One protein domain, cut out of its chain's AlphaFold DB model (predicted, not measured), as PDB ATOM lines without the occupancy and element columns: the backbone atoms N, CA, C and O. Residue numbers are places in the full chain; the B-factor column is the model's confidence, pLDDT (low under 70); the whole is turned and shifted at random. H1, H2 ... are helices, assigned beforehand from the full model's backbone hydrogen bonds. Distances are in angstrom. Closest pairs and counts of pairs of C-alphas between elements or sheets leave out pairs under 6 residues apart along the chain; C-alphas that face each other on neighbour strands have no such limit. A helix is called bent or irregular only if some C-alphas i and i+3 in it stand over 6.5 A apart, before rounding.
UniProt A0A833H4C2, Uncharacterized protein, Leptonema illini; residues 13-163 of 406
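AT A GLANCE: This is residues 13 to 163 of the 406 residues of an uncharacterized protein of Leptonema illini (UniProt A0A833H4C2). Three helical hairpins, H1 with H2, H4 with H5 and H6 with H7, follow one another along the long axis, with H8 off by itself beyond the last. From there a long loop, residues 119 to 141, leads back to two short helices, H9 and H10, and H10 packs on H4. The printed part has 151 residues with ten named helices, H1 to H10 in order, and no named strand; the class is all helix. The whole is compact, with a radius of gyration of the C-alphas of 16.3 A, yet elongated, spanning 52 by 33 by 28 A.

IN THESE COORDINATES: H1 is residues 13 to 24, 17.1 A long, from C-alpha 13 at (168.654, 161.110, 118.362). H2, residues 28 to 41, is 19.9 A long; H3 is residues 43 to 47. H4, residues 49 to 61, is 18.1 A long and ends at C-alpha 61, (180.263, 177.432, 128.468). H5, residues 65 to 74, is 15.1 A long and neither bent nor irregular, but only just: C-alphas 71 and 74 are 6.3 A apart. H6, residues 79 to 91, is 18.5 A long. H7, residues 95 to 105, is 15.1 A long and only just irregular, C-alphas 100 and 103 being 6.9 A apart. H8 is residues 111 to 118, H9 142 to 147 and H10 149 to 155, ending at C-alpha 155, (170.113, 180.972, 128.594).

HOW THE PARTS SIT: H1, H2 and H4 form an up and down bundle, each running against the one before. In the hairpin of H1 and H2 the closest C-alphas, of Ala 19 and Ala 31, are 4.1 A apart, at a shallow tilt of 13 degrees. H4, the hub, touches five helices, among them H5, its hairpin partner, with C-alphas of His 59 and Phe 68 at 5.5 A, and H10, with Ala 61 and Val 149 at 5.4 A. H3 touches H2 and H4 only at the corner, only just, with 3 pairs of C-alphas within 8 A each. H5 and H6 are close but not clearly touching, with C-alphas of Ala 72 and Met 85 at 6.6 A. H6 and H7 touch, opposite ways, at 14 degrees, with C-alphas of Pro 79 and Val 105 at 4.2 A. H9 only just touches H6, with 3 pairs of C-alphas within 8 A, the closest being Leu 87 and Trp 142 at 6.8 A. H8 touches no helix. Every O i to N i+4 pair is within hydrogen-bond range in H1, H2, H4, H6, H8, H9 and H10; 5 of 6 are in H5, 3 of 7 in H7 and 0 of 1 in H3, where O i to N i+3 pairs within range number 6 of 8 in H7 and 2 of 2 in H3.

THE WHOLE: The C-alphas farthest apart, of Asp 41 and Ser 119, are 51.7 A apart. The printed part has no cut, and its one long link is H8 to H9, 23 residues. Mean pLDDT of the printed part is 75.0; residues under 70 include 90 to 97 and 112 to 147.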
ATOM      1  N   PRO A  13     169.635 160.135 117.870       61.59
ATOM      2  CA  PRO A  13     168.654 161.110 118.362       61.59
ATOM      3  C   PRO A  13     168.497 161.087 119.891       61.59
ATOM      4  O   PRO A  13     168.410 162.138 120.527       61.59
ATOM      5  N   ASN A  14     168.555 159.896 120.500       79.19
ATOM      6  CA  ASN A  14     168.485 159.734 121.956       79.19
ATOM      7  C   ASN A  14     169.744 160.277 122.653       79.19
ATOM      8  O   ASN A  14     169.673 160.749 123.790       79.19
ATOM      9  N   LEU A  15     170.897 160.230 121.975       84.94
ATOM     10  CA  LEU A  15     172.156 160.770 122.488       84.94
ATOM     11  C   LEU A  15     172.176 162.302 122.472       84.94
ATOM     12  O   LEU A  15     172.630 162.891 123.449       84.94
ATOM     13  N   VAL A  16     171.621 162.962 121.444       90.94
ATOM     14  CA  VAL A  16     171.495 164.436 121.431       90.94
ATOM     15  C   VAL A  16     170.572 164.910 122.557       90.94
ATOM     16  O   VAL A  16     170.901 165.857 123.271       90.94
ATOM     17  N   ASP A  17     169.441 164.236 122.772       91.38
ATOM     18  CA  ASP A  17     168.525 164.557 123.873       91.38
ATOM     19  C   ASP A  17     169.170 164.366 125.246       91.38
ATOM     20  O   ASP A  17     169.023 165.217 126.131       91.38
ATOM     21  N   SER A  18     169.934 163.286 125.406       91.62
ATOM     22  CA  SER A  18     170.715 163.029 126.619       91.62
ATOM     23  C   SER A  18     171.782 164.105 126.830       91.62
ATOM     24  O   SER A  18     171.914 164.626 127.939       91.62
ATOM     25  N   ALA A  19     172.468 164.527 125.763       94.38
ATOM     26  CA  ALA A  19     173.488 165.566 125.821       94.38
ATOM     27  C   ALA A  19     172.894 166.914 126.259       94.38
ATOM     28  O   ALA A  19     173.466 167.604 127.103       94.38
ATOM     29  N   VAL A  20     171.697 167.259 125.768       95.50
ATOM     30  CA  VAL A  20     170.959 168.451 126.218       95.50
ATOM     31  C   VAL A  20     170.605 168.361 127.705       95.50
ATOM     32  O   VAL A  20     170.746 169.347 128.431       95.50
ATOM     33  N   GLN A  21     170.151 167.202 128.189       94.50
ATOM     34  CA  GLN A  21     169.848 167.029 129.614       94.50
ATOM     35  C   GLN A  21     171.098 167.157 130.489       94.50
ATOM     36  O   GLN A  21     171.040 167.812 131.530       94.50
ATOM     37  N   SER A  22     172.215 166.568 130.063       94.38
ATOM     38  CA  SER A  22     173.507 166.672 130.747       94.38
ATOM     39  C   SER A  22     173.974 168.133 130.802       94.38
ATOM     40  O   SER A  22     174.327 168.635 131.869       94.38
ATOM     41  N   PHE A  23     173.839 168.871 129.695       95.50
ATOM     42  CA  PHE A  23     174.163 170.298 129.637       95.50
ATOM     43  C   PHE A  23     173.317 171.126 130.615       95.50
ATOM     44  O   PHE A  23     173.861 171.916 131.385       95.50
ATOM     45  N   ARG A  24     171.997 170.897 130.661       93.38
ATOM     46  CA  ARG A  24     171.083 171.571 131.607       93.38
ATOM     47  C   ARG A  24     171.426 171.308 133.073       93.38
ATOM     48  O   ARG A  24     171.164 172.155 133.920       93.38
ATOM     49  N   LYS A  25     172.004 170.144 133.374       93.19
ATOM     50  CA  LYS A  25     172.483 169.778 134.716       93.19
ATOM     51  C   LYS A  25     173.873 170.342 135.036       93.19
ATOM     52  O   LYS A  25     174.370 170.105 136.131       93.19
ATOM     53  N   GLY A  26     174.509 171.052 134.100       90.25
ATOM     54  CA  GLY A  26     175.881 171.550 134.233       90.25
ATOM     55  C   GLY A  26     176.963 170.489 134.043       90.25
ATOM     56  O   GLY A  26     178.136 170.760 134.287       90.25
ATOM     57  N   GLN A  27     176.601 169.295 133.571       93.88
ATOM     58  CA  GLN A  27     177.530 168.208 133.262       93.88
ATOM     59  C   GLN A  27     178.107 168.428 131.854       93.88
ATOM     60  O   GLN A  27     177.711 167.772 130.890       93.88
ATOM     61  N   LEU A  28     178.985 169.430 131.715       93.06
ATOM     62  CA  LEU A  28     179.473 169.899 130.410       93.06
ATOM     63  C   LEU A  28     180.309 168.852 129.664       93.06
ATOM     64  O   LEU A  28     180.144 168.705 128.454       93.06
ATOM     65  N   ASP A  29     181.168 168.118 130.374       92.94
ATOM     66  CA  ASP A  29     182.015 167.083 129.773       92.94
ATOM     67  C   ASP A  29     181.178 165.895 129.280       92.94
ATOM     68  O   ASP A  29     181.353 165.440 128.150       92.94
ATOM     69  N   ASP A  30     180.194 165.461 130.076       93.69
ATOM     70  CA  ASP A  30     179.254 164.401 129.691       93.69
ATOM     71  C   ASP A  30     178.409 164.817 128.483       93.69
ATOM     72  O   ASP A  30     178.211 164.033 127.552       93.69
ATOM     73  N   ALA A  31     177.932 166.065 128.464       95.06
ATOM     74  CA  ALA A  31     177.188 166.618 127.339       95.06
ATOM     75  C   ALA A  31     178.036 166.675 126.060       95.06
ATOM     76  O   ALA A  31     177.554 166.308 124.989       95.06
ATOM     77  N   ALA A  32     179.296 167.105 126.165       94.25
ATOM     78  CA  ALA A  32     180.219 167.141 125.037       94.25
ATOM     79  C   ALA A  32     180.513 165.733 124.501       94.25
ATOM     80  O   ALA A  32     180.428 165.517 123.294       94.25
ATOM     81  N   PHE A  33     180.782 164.771 125.389       93.12
ATOM     82  CA  PHE A  33     181.042 163.381 125.020       93.12
ATOM     83  C   PHE A  33     179.838 162.726 124.328       93.12
ATOM     84  O   PHE A  33     179.983 162.084 123.288       93.12
ATOM     85  N   GLN A  34     178.633 162.905 124.879       92.81
ATOM     86  CA  GLN A  34     177.408 162.342 124.303       92.81
ATOM     87  C   GLN A  34     177.093 162.941 122.929       92.81
ATOM     88  O   GLN A  34     176.674 162.212 122.030       92.81
ATOM     89  N   LEU A  35     177.328 164.244 122.751       94.44
ATOM     90  CA  LEU A  35     177.138 164.921 121.472       94.44
ATOM     91  C   LEU A  35     178.161 164.471 120.425       94.44
ATOM     92  O   LEU A  35     177.777 164.185 119.297       94.44
ATOM     93  N   GLU A  36     179.436 164.346 120.800       93.00
ATOM     94  CA  GLU A  36     180.485 163.846 119.905       93.00
ATOM     95  C   GLU A  36     180.186 162.416 119.440       93.00
ATOM     96  O   GLU A  36     180.278 162.115 118.251       93.00
ATOM     97  N   ARG A  37     179.747 161.546 120.356       90.69
ATOM     98  CA  ARG A  37     179.334 160.183 120.011       90.69
ATOM     99  C   ARG A  37     178.118 160.168 119.081       90.69
ATOM    100  O   ARG A  37     178.112 159.406 118.122       90.69
ATOM    101  N   ALA A  38     177.122 161.021 119.329       89.00
ATOM    102  CA  ALA A  38     175.963 161.141 118.448       89.00
ATOM    103  C   ALA A  38     176.375 161.537 117.021       89.00
ATOM    104  O   ALA A  38     175.889 160.952 116.060       89.00
ATOM    105  N   GLU A  39     177.299 162.492 116.883       89.94
ATOM    106  CA  GLU A  39     177.811 162.948 115.585       89.94
ATOM    107  C   GLU A  39     178.692 161.904 114.880       89.94
ATOM    108  O   GLU A  39     178.721 161.863 113.650       89.94
ATOM    109  N   GLN A  40     179.403 161.058 115.632       89.69
ATOM    110  CA  GLN A  40     180.148 159.919 115.080       89.69
ATOM    111  C   GLN A  40     179.207 158.817 114.574       89.69
ATOM    112  O   GLN A  40     179.444 158.264 113.500       89.69
ATOM    113  N   ASP A  41     178.143 158.526 115.327       87.44
ATOM    114  CA  ASP A  41     177.133 157.527 114.968       87.44
ATOM    115  C   ASP A  41     176.265 158.000 113.780       87.44
ATOM    116  O   ASP A  41     175.888 157.194 112.928       87.44
ATOM    117  N   ASP A  42     175.973 159.304 113.693       87.88
ATOM    118  CA  ASP A  42     175.232 159.932 112.593       87.88
ATOM    119  C   ASP A  42     175.818 161.312 112.202       87.88
ATOM    120  O   ASP A  42     175.435 162.352 112.755       87.88
ATOM    121  N   PRO A  43     176.689 161.365 111.174       88.12
ATOM    122  CA  PRO A  43     177.296 162.611 110.700       88.12
ATOM    123  C   PRO A  43     176.303 163.649 110.159       88.12
ATOM    124  O   PRO A  43     176.665 164.819 109.995       88.12
ATOM    125  N   SER A  44     175.056 163.266 109.854       87.19
ATOM    126  CA  SER A  44     174.041 164.220 109.396       87.19
ATOM    127  C   SER A  44     173.651 165.224 110.488       87.19
ATOM    128  O   SER A  44     173.314 166.370 110.171       87.19
ATOM    129  N   LEU A  45     173.835 164.857 111.764       86.38
ATOM    130  CA  LEU A  45     173.616 165.720 112.929       86.38
ATOM    131  C   LEU A  45     174.543 166.943 112.961       86.38
ATOM    132  O   LEU A  45     174.222 167.948 113.593       86.38
ATOM    133  N   LEU A  46     175.636 166.943 112.189       82.62
ATOM    134  CA  LEU A  46     176.454 168.143 112.000       82.62
ATOM    135  C   LEU A  46     175.664 169.306 111.378       82.62
ATOM    136  O   LEU A  46     176.060 170.461 111.560       82.62
ATOM    137  N   LYS A  47     174.569 169.017 110.666       82.31
ATOM    138  CA  LYS A  47     173.657 170.006 110.070       82.31
ATOM    139  C   LYS A  47     172.367 170.194 110.870       82.31
ATOM    140  O   LYS A  47     171.589 171.079 110.531       82.31
ATOM    141  N   ASP A  48     172.136 169.386 111.902       89.00
ATOM    142  CA  ASP A  48     170.955 169.499 112.750       89.00
ATOM    143  C   ASP A  48     171.041 170.752 113.636       89.00
ATOM    144  O   ASP A  48     172.054 171.007 114.295       89.00
ATOM    145  N   GLU A  49     169.972 171.550 113.655       87.12
ATOM    146  CA  GLU A  49     169.940 172.829 114.375       87.12
ATOM    147  C   GLU A  49     169.984 172.642 115.897       87.12
ATOM    148  O   GLU A  49     170.573 173.465 116.601       87.12
ATOM    149  N   LYS A  50     169.444 171.540 116.433       90.00
ATOM    150  CA  LYS A  50     169.471 171.262 117.875       90.00
ATOM    151  C   LYS A  50     170.868 170.848 118.332       90.00
ATOM    152  O   LYS A  50     171.385 171.416 119.297       90.00
ATOM    153  N   ALA A  51     171.511 169.931 117.615       90.94
ATOM    154  CA  ALA A  51     172.900 169.539 117.847       90.94
ATOM    155  C   ALA A  51     173.857 170.728 117.656       90.94
ATOM    156  O   ALA A  51     174.781 170.946 118.443       90.94
ATOM    157  N   ARG A  52     173.614 171.562 116.640       90.69
ATOM    158  CA  ARG A  52     174.366 172.800 116.400       90.69
ATOM    159  C   ARG A  52     174.195 173.823 117.521       90.69
ATOM    160  O   ARG A  52     175.194 174.384 117.975       90.69
ATOM    161  N   ARG A  53     172.963 174.049 117.989       92.50
ATOM    162  CA  ARG A  53     172.684 174.920 119.139       92.50
ATOM    163  C   ARG A  53     173.455 174.438 120.361       92.50
ATOM    164  O   ARG A  53     174.165 175.234 120.972       92.50
ATOM    165  N   LEU A  54     173.374 173.146 120.680       94.81
ATOM    166  CA  LEU A  54     174.090 172.568 121.816       94.81
ATOM    167  C   LEU A  54     175.612 172.731 121.689       94.81
ATOM    168  O   LEU A  54     176.244 173.167 122.648       94.81
ATOM    169  N   ARG A  55     176.200 172.488 120.508       93.19
ATOM    170  CA  ARG A  55     177.638 172.722 120.258       93.19
ATOM    171  C   ARG A  55     178.060 174.160 120.537       93.19
ATOM    172  O   ARG A  55     179.072 174.388 121.199       93.19
ATOM    173  N   LEU A  56     177.296 175.133 120.043       91.81
ATOM    174  CA  LEU A  56     177.601 176.549 120.246       91.81
ATOM    175  C   LEU A  56     177.531 176.928 121.731       91.81
ATOM    176  O   LEU A  56     178.441 177.588 122.230       91.81
ATOM    177  N   PHE A  57     176.514 176.457 122.454       92.88
ATOM    178  CA  PHE A  57     176.397 176.688 123.896       92.88
ATOM    179  C   PHE A  57     177.488 175.978 124.709       92.88
ATOM    180  O   PHE A  57     178.021 176.573 125.641       92.88
ATOM    181  N   LEU A  58     177.891 174.763 124.328       93.56
ATOM    182  CA  LEU A  58     179.026 174.066 124.939       93.56
ATOM    183  C   LEU A  58     180.339 174.826 124.730       93.56
ATOM    184  O   LEU A  58     181.122 174.971 125.665       93.56
ATOM    185  N   HIS A  59     180.590 175.349 123.527       91.44
ATOM    186  CA  HIS A  59     181.788 176.153 123.265       91.44
ATOM    187  C   HIS A  59     181.798 177.471 124.041       91.44
ATOM    188  O   HIS A  59     182.858 177.864 124.521       91.44
ATOM    189  N   LEU A  60     180.638 178.115 124.216       87.00
ATOM    190  CA  LEU A  60     180.511 179.278 125.099       87.00
ATOM    191  C   LEU A  60     180.798 178.909 126.557       87.00
ATOM    192  O   LEU A  60     181.643 179.541 127.180       87.00
ATOM    193  N   ALA A  61     180.147 177.863 127.074       86.62
ATOM    194  CA  ALA A  61     180.263 177.432 128.468       86.62
ATOM    195  C   ALA A  61     181.673 176.943 128.845       86.62
ATOM    196  O   ALA A  61     182.067 177.032 130.001       86.62
ATOM    197  N   THR A  62     182.442 176.442 127.873       85.94
ATOM    198  CA  THR A  62     183.814 175.933 128.074       85.94
ATOM    199  C   THR A  62     184.906 176.923 127.661       85.94
ATOM    200  O   THR A  62     186.083 176.568 127.641       85.94
ATOM    201  N   GLY A  63     184.543 178.154 127.283       81.00
ATOM    202  CA  GLY A  63     185.500 179.194 126.891       81.00
ATOM    203  C   GLY A  63     186.238 178.941 125.567       81.00
ATOM    204  O   GLY A  63     187.234 179.603 125.273       81.00
ATOM    205  N   ARG A  64     185.771 178.004 124.732       84.62
ATOM    206  CA  ARG A  64     186.368 177.680 123.418       84.62
ATOM    207  C   ARG A  64     185.879 178.644 122.332       84.62
ATOM    208  O   ARG A  64     185.200 178.251 121.378       84.62
ATOM    209  N   PHE A  65     186.199 179.929 122.490       81.56
ATOM    210  CA  PHE A  65     185.675 181.004 121.638       81.56
ATOM    211  C   PHE A  65     186.120 180.913 120.180       81.56
ATOM    212  O   PHE A  65     185.362 181.269 119.289       81.56
ATOM    213  N   ASP A  66     187.308 180.379 119.915       82.06
ATOM    214  CA  ASP A  66     187.815 180.145 118.563       82.06
ATOM    215  C   ASP A  66     186.946 179.145 117.777       82.06
ATOM    216  O   ASP A  66     186.788 179.263 116.559       82.06
ATOM    217  N   ARG A  67     186.376 178.150 118.468       86.25
ATOM    218  CA  ARG A  67     185.442 177.179 117.886       86.25
ATOM    219  C   ARG A  67     184.045 177.770 117.763       86.25
ATOM    220  O   ARG A  67     183.410 177.590 116.724       86.25
ATOM    221  N   PHE A  68     183.600 178.515 118.778       87.81
ATOM    222  CA  PHE A  68     182.345 179.263 118.721       87.81
ATOM    223  C   PHE A  68     182.319 180.217 117.521       87.81
ATOM    224  O   PHE A  68     181.407 180.136 116.704       87.81
ATOM    225  N   ASP A  69     183.345 181.056 117.369       84.56
ATOM    226  CA  ASP A  69     183.430 182.074 116.319       84.56
ATOM    227  C   ASP A  69     183.398 181.440 114.921       84.56
ATOM    228  O   ASP A  69     182.713 181.951 114.035       84.56
ATOM    229  N   ARG A  70     184.064 180.291 114.729       86.50
ATOM    230  CA  ARG A  70     184.028 179.520 113.473       86.50
ATOM    231  C   ARG A  70     182.627 178.993 113.152       86.50
ATOM    232  O   ARG A  70     182.138 179.199 112.046       86.50
ATOM    233  N   LEU A  71     181.958 178.359 114.116       83.69
ATOM    234  CA  LEU A  71     180.596 177.826 113.941       83.69
ATOM    235  C   LEU A  71     179.535 178.934 113.789       83.69
ATOM    236  O   LEU A  71     178.535 178.759 113.086       83.69
ATOM    237  N   ALA A  72     179.770 180.089 114.412       83.38
ATOM    238  CA  ALA A  72     178.925 181.277 114.350       83.38
ATOM    239  C   ALA A  72     178.998 182.007 112.990       83.38
ATOM    240  O   ALA A  72     178.158 182.862 112.699       83.38
ATOM    241  N   GLN A  73     179.952 181.686 112.109       82.25
ATOM    242  CA  GLN A  73     180.008 182.295 110.770       82.25
ATOM    243  C   GLN A  73     178.789 181.950 109.910       82.25
ATOM    244  O   GLN A  73     178.347 182.790 109.130       82.25
ATOM    245  N   ALA A  74     178.216 180.760 110.094       81.56
ATOM    246  CA  ALA A  74     177.090 180.276 109.297       81.56
ATOM    247  C   ALA A  74     175.735 180.943 109.630       81.56
ATOM    248  O   ALA A  74     174.733 180.613 109.010       81.56
ATOM    249  N   GLY A  75     175.682 181.891 110.579       83.31
ATOM    250  CA  GLY A  75     174.436 182.569 110.963       83.31
ATOM    251  C   GLY A  75     173.464 181.655 111.717       83.31
ATOM    252  O   GLY A  75     173.765 180.496 111.973       83.31
ATOM    253  N   THR A  76     172.315 182.162 112.139       88.69
ATOM    254  CA  THR A  76     171.300 181.367 112.846       88.69
ATOM    255  C   THR A  76     169.949 182.060 112.732       88.69
ATOM    256  O   THR A  76     169.925 183.285 112.627       88.69
ATOM    257  N   ASP A  77     168.868 181.283 112.790       89.00
ATOM    258  CA  ASP A  77     167.494 181.781 112.919       89.00
ATOM    259  C   ASP A  77     167.003 181.759 114.377       89.00
ATOM    260  O   ASP A  77     165.890 182.183 114.679       89.00
ATOM    261  N   ASP A  78     167.828 181.279 115.312       89.88
ATOM    262  CA  ASP A  78     167.479 181.260 116.725       89.88
ATOM    263  C   ASP A  78     167.719 182.639 117.371       89.88
ATOM    264  O   ASP A  78     168.860 183.113 117.396       89.88
ATOM    265  N   PRO A  79     166.692 183.289 117.956       90.50
ATOM    266  CA  PRO A  79     166.832 184.647 118.478       90.50
ATOM    267  C   PRO A  79     167.826 184.789 119.634       90.50
ATOM    268  O   PRO A  79     168.487 185.823 119.744       90.50
ATOM    269  N   MET A  80     167.937 183.786 120.512       89.62
ATOM    270  CA  MET A  80     168.874 183.839 121.637       89.62
ATOM    271  C   MET A  80     170.305 183.621 121.152       89.62
ATOM    272  O   MET A  80     171.216 184.357 121.525       89.62
ATOM    273  N   LEU A  81     170.511 182.649 120.268       89.31
ATOM    274  CA  LEU A  81     171.826 182.386 119.703       89.31
ATOM    275  C   LEU A  81     172.299 183.555 118.827       89.31
ATOM    276  O   LEU A  81     173.448 183.979 118.946       89.31
ATOM    277  N   ALA A  82     171.406 184.142 118.022       89.88
ATOM    278  CA  ALA A  82     171.681 185.352 117.248       89.88
ATOM    279  C   ALA A  82     172.090 186.513 118.159       89.88
ATOM    280  O   ALA A  82     173.008 187.267 117.834       89.88
ATOM    281  N   TYR A  83     171.447 186.635 119.322       85.81
ATOM    282  CA  TYR A  83     171.765 187.654 120.309       85.81
ATOM    283  C   TYR A  83     173.168 187.453 120.907       85.81
ATOM    284  O   TYR A  83     173.970 188.388 120.918       85.81
ATOM    285  N   LEU A  84     173.512 186.228 121.313       85.69
ATOM    286  CA  LEU A  84     174.844 185.886 121.827       85.69
ATOM    287  C   LEU A  84     175.941 186.090 120.771       85.69
ATOM    288  O   LEU A  84     176.990 186.666 121.056       85.69
ATOM    289  N   MET A  85     175.682 185.692 119.526       87.25
ATOM    290  CA  MET A  85     176.592 185.919 118.403       87.25
ATOM    291  C   MET A  85     176.773 187.414 118.107       87.25
ATOM    292  O   MET A  85     177.889 187.856 117.828       87.25
ATOM    293  N   ALA A  86     175.705 188.211 118.199       80.19
ATOM    294  CA  ALA A  86     175.780 189.655 118.026       80.19
ATOM    295  C   ALA A  86     176.635 190.307 119.119       80.19
ATOM    296  O   ALA A  86     177.496 191.131 118.808       80.19
ATOM    297  N   LEU A  87     176.468 189.895 120.379       75.88
ATOM    298  CA  LEU A  87     177.316 190.351 121.484       75.88
ATOM    299  C   LEU A  87     178.789 189.988 121.271       75.88
ATOM    300  O   LEU A  87     179.661 190.842 121.443       75.88
ATOM    301  N   ARG A  88     179.074 188.752 120.843       78.12
ATOM    302  CA  ARG A  88     180.441 188.313 120.538       78.12
ATOM    303  C   ARG A  88     181.082 189.167 119.443       78.12
ATOM    304  O   ARG A  88     182.225 189.592 119.587       78.12
ATOM    305  N   ARG A  89     180.341 189.471 118.376       74.00
ATOM    306  CA  ARG A  89     180.820 190.334 117.287       74.00
ATOM    307  C   ARG A  89     181.063 191.770 117.739       74.00
ATOM    308  O   ARG A  89     182.069 192.351 117.347       74.00
ATOM    309  N   LEU A  90     180.220 192.315 118.618       66.69
ATOM    310  CA  LEU A  90     180.475 193.618 119.240       66.69
ATOM    311  C   LEU A  90     181.777 193.613 120.052       66.69
ATOM    312  O   LEU A  90     182.558 194.553 119.923       66.69
ATOM    313  N   ASN A  91     182.056 192.546 120.811       62.91
ATOM    314  CA  ASN A  91     183.322 192.404 121.539       62.91
ATOM    315  C   ASN A  91     184.532 192.374 120.582       62.91
ATOM    316  O   ASN A  91     185.539 193.048 120.791       62.91
ATOM    317  N   LEU A  92     184.398 191.673 119.454       62.22
ATOM    318  CA  LEU A  92     185.408 191.646 118.389       62.22
ATOM    319  C   LEU A  92     185.468 192.947 117.561       62.22
ATOM    320  O   LEU A  92     186.297 193.067 116.660       62.22
ATOM    321  N   ARG A  93     184.617 193.935 117.871       56.25
ATOM    322  CA  ARG A  93     184.422 195.188 117.124       56.25
ATOM    323  C   ARG A  93     183.981 194.989 115.663       56.25
ATOM    324  O   ARG A  93     184.165 195.879 114.835       56.25
ATOM    325  N   ASP A  94     183.359 193.852 115.356       62.66
ATOM    326  CA  ASP A  94     182.668 193.564 114.094       62.66
ATOM    327  C   ASP A  94     181.218 194.083 114.155       62.66
ATOM    328  O   ASP A  94     180.247 193.340 114.330       62.66
ATOM    329  N   PHE A  95     181.064 195.403 114.044       59.25
ATOM    330  CA  PHE A  95     179.754 196.059 114.125       59.25
ATOM    331  C   PHE A  95     178.832 195.687 112.961       59.25
ATOM    332  O   PHE A  95     177.616 195.574 113.138       59.25
ATOM    333  N   GLU A  96     179.391 195.480 111.768       61.72
ATOM    334  CA  GLU A  96     178.608 195.110 110.594       61.72
ATOM    335  C   GLU A  96     178.044 193.699 110.707       61.72
ATOM    336  O   GLU A  96     176.868 193.482 110.409       61.72
ATOM    337  N   GLY A  97     178.857 192.751 111.169       69.50
ATOM    338  CA  GLY A  97     178.414 191.393 111.414       69.50
ATOM    339  C   GLY A  97     177.410 191.299 112.557       69.50
ATOM    340  O   GLY A  97     176.428 190.569 112.430       69.50
ATOM    341  N   ALA A  98     177.594 192.064 113.641       72.75
ATOM    342  CA  ALA A  98     176.602 192.148 114.715       72.75
ATOM    343  C   ALA A  98     175.253 192.660 114.180       72.75
ATOM    344  O   ALA A  98     174.202 192.086 114.464       72.75
ATOM    345  N   ALA A  99     175.283 193.683 113.322       67.94
ATOM    346  CA  ALA A  99     174.079 194.273 112.752       67.94
ATOM    347  C   ALA A  99     173.273 193.326 111.852       67.94
ATOM    348  O   ALA A  99     172.048 193.443 111.797       67.94
ATOM    349  N   LYS A 100     173.932 192.379 111.172       81.50
ATOM    350  CA  LYS A 100     173.255 191.354 110.358       81.50
ATOM    351  C   LYS A 100     172.397 190.400 111.198       81.50
ATOM    352  O   LYS A 100     171.459 189.822 110.664       81.50
ATOM    353  N   LEU A 101     172.686 190.262 112.494       85.62
ATOM    354  CA  LEU A 101     171.979 189.356 113.404       85.62
ATOM    355  C   LEU A 101     170.777 190.012 114.095       85.62
ATOM    356  O   LEU A 101     169.861 189.317 114.522       85.62
ATOM    357  N   TYR A 102     170.730 191.344 114.178       85.75
ATOM    358  CA  TYR A 102     169.641 192.050 114.860       85.75
ATOM    359  C   TYR A 102     168.232 191.756 114.311       85.75
ATOM    360  O   TYR A 102     167.327 191.608 115.132       85.75
ATOM    361  N   PRO A 103     167.998 191.614 112.988       87.62
ATOM    362  CA  PRO A 103     166.685 191.217 112.478       87.62
ATOM    363  C   PRO A 103     166.199 189.871 113.033       87.62
ATOM    364  O   PRO A 103     165.020 189.740 113.347       87.62
ATOM    365  N   VAL A 104     167.109 188.905 113.200       92.12
ATOM    366  CA  VAL A 104     166.797 187.579 113.759       92.12
ATOM    367  C   VAL A 104     166.438 187.695 115.238       92.12
ATOM    368  O   VAL A 104     165.419 187.173 115.680       92.12
ATOM    369  N   VAL A 105     167.219 188.459 116.008       88.75
ATOM    370  CA  VAL A 105     166.944 188.697 117.438       88.75
ATOM    371  C   VAL A 105     165.564 189.330 117.657       88.75
ATOM    372  O   VAL A 105     164.878 189.031 118.634       88.75
ATOM    373  N   LEU A 106     165.147 190.208 116.744       87.44
ATOM    374  CA  LEU A 106     163.896 190.965 116.824       87.44
ATOM    375  C   LEU A 106     162.714 190.261 116.151       87.44
ATOM    376  O   LEU A 106     161.616 190.821 116.094       87.44
ATOM    377  N   GLN A 107     162.909 189.043 115.649       89.06
ATOM    378  CA  GLN A 107     161.874 188.304 114.946       89.06
ATOM    379  C   GLN A 107     160.625 188.125 115.826       89.06
ATOM    380  O   GLN A 107     160.690 187.766 117.005       89.06
ATOM    381  N   GLY A 108     159.456 188.415 115.250       83.50
ATOM    382  CA  GLY A 108     158.171 188.329 115.949       83.50
ATOM    383  C   GLY A 108     157.916 189.447 116.968       83.50
ATOM    384  O   GLY A 108     156.964 189.352 117.745       83.50
ATOM    385  N   LYS A 109     158.735 190.508 116.996       84.44
ATOM    386  CA  LYS A 109     158.521 191.686 117.845       84.44
ATOM    387  C   LYS A 109     157.982 192.852 117.026       84.44
ATOM    388  O   LYS A 109     158.474 193.150 115.942       84.44
ATOM    389  N   ARG A 110     156.964 193.533 117.557       75.50
ATOM    390  CA  ARG A 110     156.399 194.730 116.926       75.50
ATOM    391  C   ARG A 110     157.198 195.961 117.335       75.50
ATOM    392  O   ARG A 110     157.425 196.183 118.523       75.50
ATOM    393  N   ASP A 111     157.523 196.810 116.366       72.12
ATOM    394  CA  ASP A 111     158.223 198.081 116.586       72.12
ATOM    395  C   ASP A 111     157.566 198.947 117.672       72.12
ATOM    396  O   ASP A 111     158.262 199.555 118.480       72.12
ATOM    397  N   ALA A 112     156.231 198.998 117.720       66.38
ATOM    398  CA  ALA A 112     155.494 199.768 118.723       66.38
ATOM    399  C   ALA A 112     155.725 199.250 120.154       66.38
ATOM    400  O   ALA A 112     155.904 200.049 121.073       66.38
ATOM    401  N   ASP A 113     155.785 197.927 120.333       66.75
ATOM    402  CA  ASP A 113     156.030 197.297 121.634       66.75
ATOM    403  C   ASP A 113     157.475 197.556 122.096       66.75
ATOM    404  O   ASP A 113     157.715 197.868 123.261       66.75
ATOM    405  N   LEU A 114     158.436 197.520 121.168       68.81
ATOM    406  CA  LEU A 114     159.850 197.800 121.440       68.81
ATOM    407  C   LEU A 114     160.102 199.284 121.749       68.81
ATOM    408  O   LEU A 114     160.829 199.614 122.685       68.81
ATOM    409  N   ARG A 115     159.440 200.196 121.025       63.12
ATOM    410  CA  ARG A 115     159.435 201.634 121.349       63.12
ATOM    411  C   ARG A 115     158.820 201.895 122.721       63.12
ATOM    412  O   ARG A 115     159.340 202.715 123.470       63.12
ATOM    413  N   ARG A 116     157.752 201.168 123.070       58.34
ATOM    414  CA  ARG A 116     157.102 201.275 124.379       58.34
ATOM    415  C   ARG A 116     158.010 200.820 125.523       58.34
ATOM    416  O   ARG A 116     157.980 201.435 126.585       58.34
ATOM    417  N   LEU A 117     158.827 199.786 125.308       58.91
ATOM    418  CA  LEU A 117     159.840 199.335 126.273       58.91
ATOM    419  C   LEU A 117     160.910 200.404 126.520       58.91
ATOM    420  O   LEU A 117     161.260 200.666 127.667       58.91
ATOM    421  N   LEU A 118     161.373 201.078 125.464       52.78
ATOM    422  CA  LEU A 118     162.298 202.213 125.585       52.78
ATOM    423  C   LEU A 118     161.664 203.418 126.307       52.78
ATOM    424  O   LEU A 118     162.374 204.215 126.915       52.78
ATOM    425  N   SER A 119     160.333 203.541 126.271       46.22
ATOM    426  CA  SER A 119     159.573 204.610 126.928       46.22
ATOM    427  C   SER A 119     158.996 204.240 128.303       46.22
ATOM    428  O   SER A 119     158.167 204.988 128.815       46.22
ATOM    429  N   ASP A 120     159.361 203.103 128.904       46.97
ATOM    430  CA  ASP A 120     158.881 202.702 130.238       46.97
ATOM    431  C   ASP A 120     160.027 202.125 131.100       46.97
ATOM    432  O   ASP A 120     160.263 200.913 131.121       46.97
ATOM    433  N   PRO A 121     160.752 202.985 131.847       43.91
ATOM    434  CA  PRO A 121     161.907 202.588 132.649       43.91
ATOM    435  C   PRO A 121     161.585 201.589 133.762       43.91
ATOM    436  O   PRO A 121     162.482 200.878 134.207       43.91
ATOM    437  N   ALA A 122     160.334 201.521 134.230       44.47
ATOM    438  CA  ALA A 122     159.936 200.572 135.269       44.47
ATOM    439  C   ALA A 122     159.954 199.126 134.746       44.47
ATOM    440  O   ALA A 122     160.295 198.208 135.486       44.47
ATOM    441  N   ARG A 123     159.684 198.929 133.449       45.62
ATOM    442  CA  ARG A 123     159.749 197.617 132.779       45.62
ATOM    443  C   ARG A 123     161.167 197.183 132.419       45.62
ATOM    444  O   ARG A 123     161.397 195.999 132.209       45.62
ATOM    445  N   LEU A 124     162.114 198.121 132.377       44.66
ATOM    446  CA  LEU A 124     163.542 197.821 132.222       44.66
ATOM    447  C   LEU A 124     164.192 197.369 133.544       44.66
ATOM    448  O   LEU A 124     165.334 196.925 133.540       44.66
ATOM    449  N   ARG A 125     163.481 197.489 134.677       40.16
ATOM    450  CA  ARG A 125     163.993 197.183 136.023       40.16
ATOM    451  C   ARG A 125     163.705 195.758 136.512       40.16
ATOM    452  O   ARG A 125     164.121 195.435 137.619       40.16
ATOM    453  N   SER A 126     163.024 194.897 135.749       32.28
ATOM    454  CA  SER A 126     162.627 193.575 136.257       32.28
ATOM    455  C   SER A 126     163.516 192.412 135.786       32.28
ATOM    456  O   SER A 126     163.524 192.045 134.612       32.28
ATOM    457  N   SER A 127     164.153 191.800 136.793       32.19
ATOM    458  CA  SER A 127     164.301 190.354 137.055       32.19
ATOM    459  C   SER A 127     165.307 189.479 136.300       32.19
ATOM    460  O   SER A 127     165.259 188.267 136.486       32.19
ATOM    461  N   VAL A 128     166.278 190.021 135.564       31.27
ATOM    462  CA  VAL A 128     167.457 189.221 135.167       31.27
ATOM    463  C   VAL A 128     168.731 190.016 135.461       31.27
ATOM    464  O   VAL A 128     168.827 191.161 135.012       31.27
ATOM    465  N   PRO A 129     169.712 189.469 136.211       35.31
ATOM    466  CA  PRO A 129     171.021 190.097 136.338       35.31
ATOM    467  C   PRO A 129     171.611 190.169 134.936       35.31
ATOM    468  O   PRO A 129     171.895 189.156 134.308       35.31
ATOM    469  N   MET A 130     171.672 191.369 134.386       37.25
ATOM    470  CA  MET A 130     171.957 191.603 132.979       37.25
ATOM    471  C   MET A 130     173.429 191.318 132.640       37.25
ATOM    472  O   MET A 130     174.283 191.413 133.518       37.25
ATOM    473  N   PRO A 131     173.789 191.054 131.370       34.03
ATOM    474  CA  PRO A 131     175.166 191.262 130.923       34.03
ATOM    475  C   PRO A 131     175.518 192.758 131.001       34.03
ATOM    476  O   PRO A 131     176.679 193.130 130.929       34.03
ATOM    477  N   PHE A 132     174.503 193.626 131.104       37.19
ATOM    478  CA  PHE A 132     174.536 195.090 131.222       37.19
ATOM    479  C   PHE A 132     174.189 195.628 132.609       37.19
ATOM    480  O   PHE A 132     173.927 196.818 132.743       37.19
ATOM    481  N   ALA A 133     174.197 194.777 133.636       30.34
ATOM    482  CA  ALA A 133     174.154 195.226 135.018       30.34
ATOM    483  C   ALA A 133     175.599 195.347 135.497       30.34
ATOM    484  O   ALA A 133     176.338 194.366 135.477       30.34
ATOM    485  N   CYS A 134     175.998 196.541 135.924       28.69
ATOM    486  CA  CYS A 134     177.179 196.685 136.762       28.69
ATOM    487  C   CYS A 134     176.825 196.098 138.134       28.69
ATOM    488  O   CYS A 134     176.101 196.730 138.901       28.69
ATOM    489  N   SER A 135     177.265 194.868 138.402       27.03
ATOM    490  CA  SER A 135     177.318 194.327 139.762       27.03
ATOM    491  C   SER A 135     178.717 194.534 140.341       27.03
ATOM    492  O   SER A 135     179.688 194.587 139.591       27.03
ATOM    493  N   ASP A 136     178.802 194.643 141.664       34.25
ATOM    494  CA  ASP A 136     180.009 194.989 142.431       34.25
ATOM    495  C   ASP A 136     181.157 193.970 142.387       34.25
ATOM    496  O   ASP A 136     182.219 194.217 142.958       34.25
ATOM    497  N   SER A 137     180.978 192.829 141.725       28.53
ATOM    498  CA  SER A 137     182.029 191.832 141.542       28.53
ATOM    499  C   SER A 137     182.433 191.738 140.072       28.53
ATOM    500  O   SER A 137     181.772 191.094 139.264       28.53
ATOM    501  N   THR A 138     183.540 192.404 139.757       39.16
ATOM    502  CA  THR A 138     184.623 191.911 138.888       39.16
ATOM    503  C   THR A 138     184.380 191.506 137.432       39.16
ATOM    504  O   THR A 138     185.360 191.174 136.789       39.16
ATOM    505  N   GLU A 139     183.200 191.634 136.838       32.19
ATOM    506  CA  GLU A 139     183.048 191.588 135.376       32.19
ATOM    507  C   GLU A 139     181.753 192.296 134.963       32.19
ATOM    508  O   GLU A 139     180.694 192.109 135.561       32.19
ATOM    509  N   ALA A 140     181.810 193.090 133.895       37.53
ATOM    510  CA  ALA A 140     180.630 193.641 133.237       37.53
ATOM    511  C   ALA A 140     180.686 193.302 131.743       37.53
ATOM    512  O   ALA A 140     181.755 193.276 131.141       37.53
ATOM    513  N   GLY A 141     179.534 193.076 131.112       45.44
ATOM    514  CA  GLY A 141     179.468 192.848 129.669       45.44
ATOM    515  C   GLY A 141     179.536 191.382 129.258       45.44
ATOM    516  O   GLY A 141     178.974 190.506 129.910       45.44
ATOM    517  N   TRP A 142     180.157 191.150 128.101       51.44
ATOM    518  CA  TRP A 142     180.378 189.817 127.541       51.44
ATOM    519  C   TRP A 142     181.188 188.947 128.509       51.44
ATOM    520  O   TRP A 142     180.828 187.800 128.721       51.44
ATOM    521  N   ASP A 143     182.181 189.517 129.188       47.88
ATOM    522  CA  ASP A 143     183.040 188.764 130.106       47.88
ATOM    523  C   ASP A 143     182.277 188.285 131.360       47.88
ATOM    524  O   ASP A 143     182.471 187.156 131.790       47.88
ATOM    525  N   ALA A 144     181.290 189.049 131.847       50.44
ATOM    526  CA  ALA A 144     180.409 188.656 132.964       50.44
ATOM    527  C   ALA A 144     179.388 187.574 132.591       50.44
ATOM    528  O   ALA A 144     178.937 186.779 133.413       50.44
ATOM    529  N   LEU A 145     178.944 187.593 131.333       56.88
ATOM    530  CA  LEU A 145     178.114 186.530 130.784       56.88
ATOM    531  C   LEU A 145     178.914 185.226 130.669       56.88
ATOM    532  O   LEU A 145     178.338 184.153 130.811       56.88
ATOM    533  N   LEU A 146     180.216 185.337 130.402       60.16
ATOM    534  CA  LEU A 146     181.113 184.210 130.184       60.16
ATOM    535  C   LEU A 146     181.726 183.630 131.456       60.16
ATOM    536  O   LEU A 146     182.068 182.450 131.462       60.16
ATOM    537  N   SER A 147     181.857 184.423 132.514       56.47
ATOM    538  CA  SER A 147     182.390 183.959 133.794       56.47
ATOM    539  C   SER A 147     181.381 183.175 134.632       56.47
ATOM    540  O   SER A 147     181.778 182.394 135.496       56.47
ATOM    541  N   ASP A 148     180.082 183.310 134.344       71.25
ATOM    542  CA  ASP A 148     179.020 182.522 134.968       71.25
ATOM    543  C   ASP A 148     178.500 181.429 134.020       71.25
ATOM    544  O   ASP A 148     177.560 181.606 133.239       71.25
ATOM    545  N   VAL A 149     179.083 180.237 134.135       79.12
ATOM    546  CA  VAL A 149     178.658 179.047 133.384       79.12
ATOM    547  C   VAL A 149     177.186 178.692 133.650       79.12
ATOM    548  O   VAL A 149     176.461 178.330 132.721       79.12
ATOM    549  N   ASN A 150     176.693 178.858 134.884       77.88
ATOM    550  CA  ASN A 150     175.297 178.555 135.231       77.88
ATOM    551  C   ASN A 150     174.319 179.498 134.528       77.88
ATOM    552  O   ASN A 150     173.169 179.148 134.246       77.88
ATOM    553  N   ARG A 151     174.752 180.719 134.236       75.81
ATOM    554  CA  ARG A 151     173.985 181.666 133.433       75.81
ATOM    555  C   ARG A 151     173.920 181.252 131.964       75.81
ATOM    556  O   ARG A 151     172.832 181.302 131.395       75.81
ATOM    557  N   ILE A 152     175.029 180.808 131.370       82.44
ATOM    558  CA  ILE A 152     175.038 180.282 129.992       82.44
ATOM    559  C   ILE A 152     174.097 179.077 129.877       82.44
ATOM    560  O   ILE A 152     173.326 178.989 128.921       82.44
ATOM    561  N   ILE A 153     174.113 178.189 130.876       84.94
ATOM    562  CA  ILE A 153     173.224 177.023 130.927       84.94
ATOM    563  C   ILE A 153     171.752 177.449 130.951       84.94
ATOM    564  O   ILE A 153     170.965 176.941 130.158       84.94
ATOM    565  N   ARG A 154     171.375 178.419 131.796       83.94
ATOM    566  CA  ARG A 154     169.994 178.943 131.849       83.94
ATOM    567  C   ARG A 154     169.547 179.554 130.521       83.94
ATOM    568  O   ARG A 154     168.450 179.265 130.053       83.94
ATOM    569  N   MET A 155     170.421 180.323 129.873       85.75
ATOM    570  CA  MET A 155     170.113 180.972 128.594       85.75
ATOM    571  C   MET A 155     169.805 179.995 127.453       85.75
ATOM    572  O   MET A 155     169.197 180.397 126.461       85.75
ATOM    573  N   TYR A 156     170.185 178.722 127.578       89.25
ATOM    574  CA  TYR A 156     169.896 177.699 126.573       89.25
ATOM    575  C   TYR A 156     168.398 177.530 126.302       89.25
ATOM    576  O   TYR A 156     168.012 177.297 125.154       89.25
ATOM    577  N   ASP A 157     167.559 177.714 127.323       87.25
ATOM    578  CA  ASP A 157     166.101 177.566 127.232       87.25
ATOM    579  C   ASP A 157     165.353 178.915 127.198       87.25
ATOM    580  O   ASP A 157     164.127 178.956 127.087       87.25
ATOM    581  N   GLU A 158     166.074 180.035 127.268       86.12
ATOM    582  CA  GLU A 158     165.489 181.372 127.346       86.12
ATOM    583  C   GLU A 158     165.400 182.069 125.979       86.12
ATOM    584  O   GLU A 158     166.041 181.707 124.990       86.12
ATOM    585  N   ARG A 159     164.604 183.142 125.940       83.81
ATOM    586  CA  ARG A 159     164.596 184.126 124.848       83.81
ATOM    587  C   ARG A 159     165.210 185.441 125.326       83.81
ATOM    588  O   ARG A 159     165.154 185.708 126.526       83.81
ATOM    589  N   PRO A 160     165.738 186.283 124.414       80.94
ATOM    590  CA  PRO A 160     166.207 187.613 124.780       80.94
ATOM    591  C   PRO A 160     165.125 188.372 125.555       80.94
ATOM    592  O   PRO A 160     163.962 188.421 125.130       80.94
ATOM    593  N   GLY A 161     165.507 188.928 126.701       72.19
ATOM    594  CA  GLY A 161     164.601 189.656 127.572       72.19
ATOM    595  C   GLY A 161     164.172 191.004 126.981       72.19
ATOM    596  O   GLY A 161     164.671 191.448 125.942       72.19
ATOM    597  N   PRO A 162     163.210 191.695 127.619       63.34
ATOM    598  CA  PRO A 162     162.690 192.969 127.122       63.34
ATOM    599  C   PRO A 162     163.768 194.046 126.960       63.34
ATOM    600  O   PRO A 162     163.683 194.867 126.049       63.34
ATOM    601  N   VAL A 163     164.787 194.033 127.821       57.72
ATOM    602  CA  VAL A 163     165.885 195.004 127.780       57.72
ATOM    603  C   VAL A 163     166.832 194.698 126.622       57.72
ATOM    604  O   VAL A 163     167.165 195.595 125.851       57.72
TER     605      VAL A 163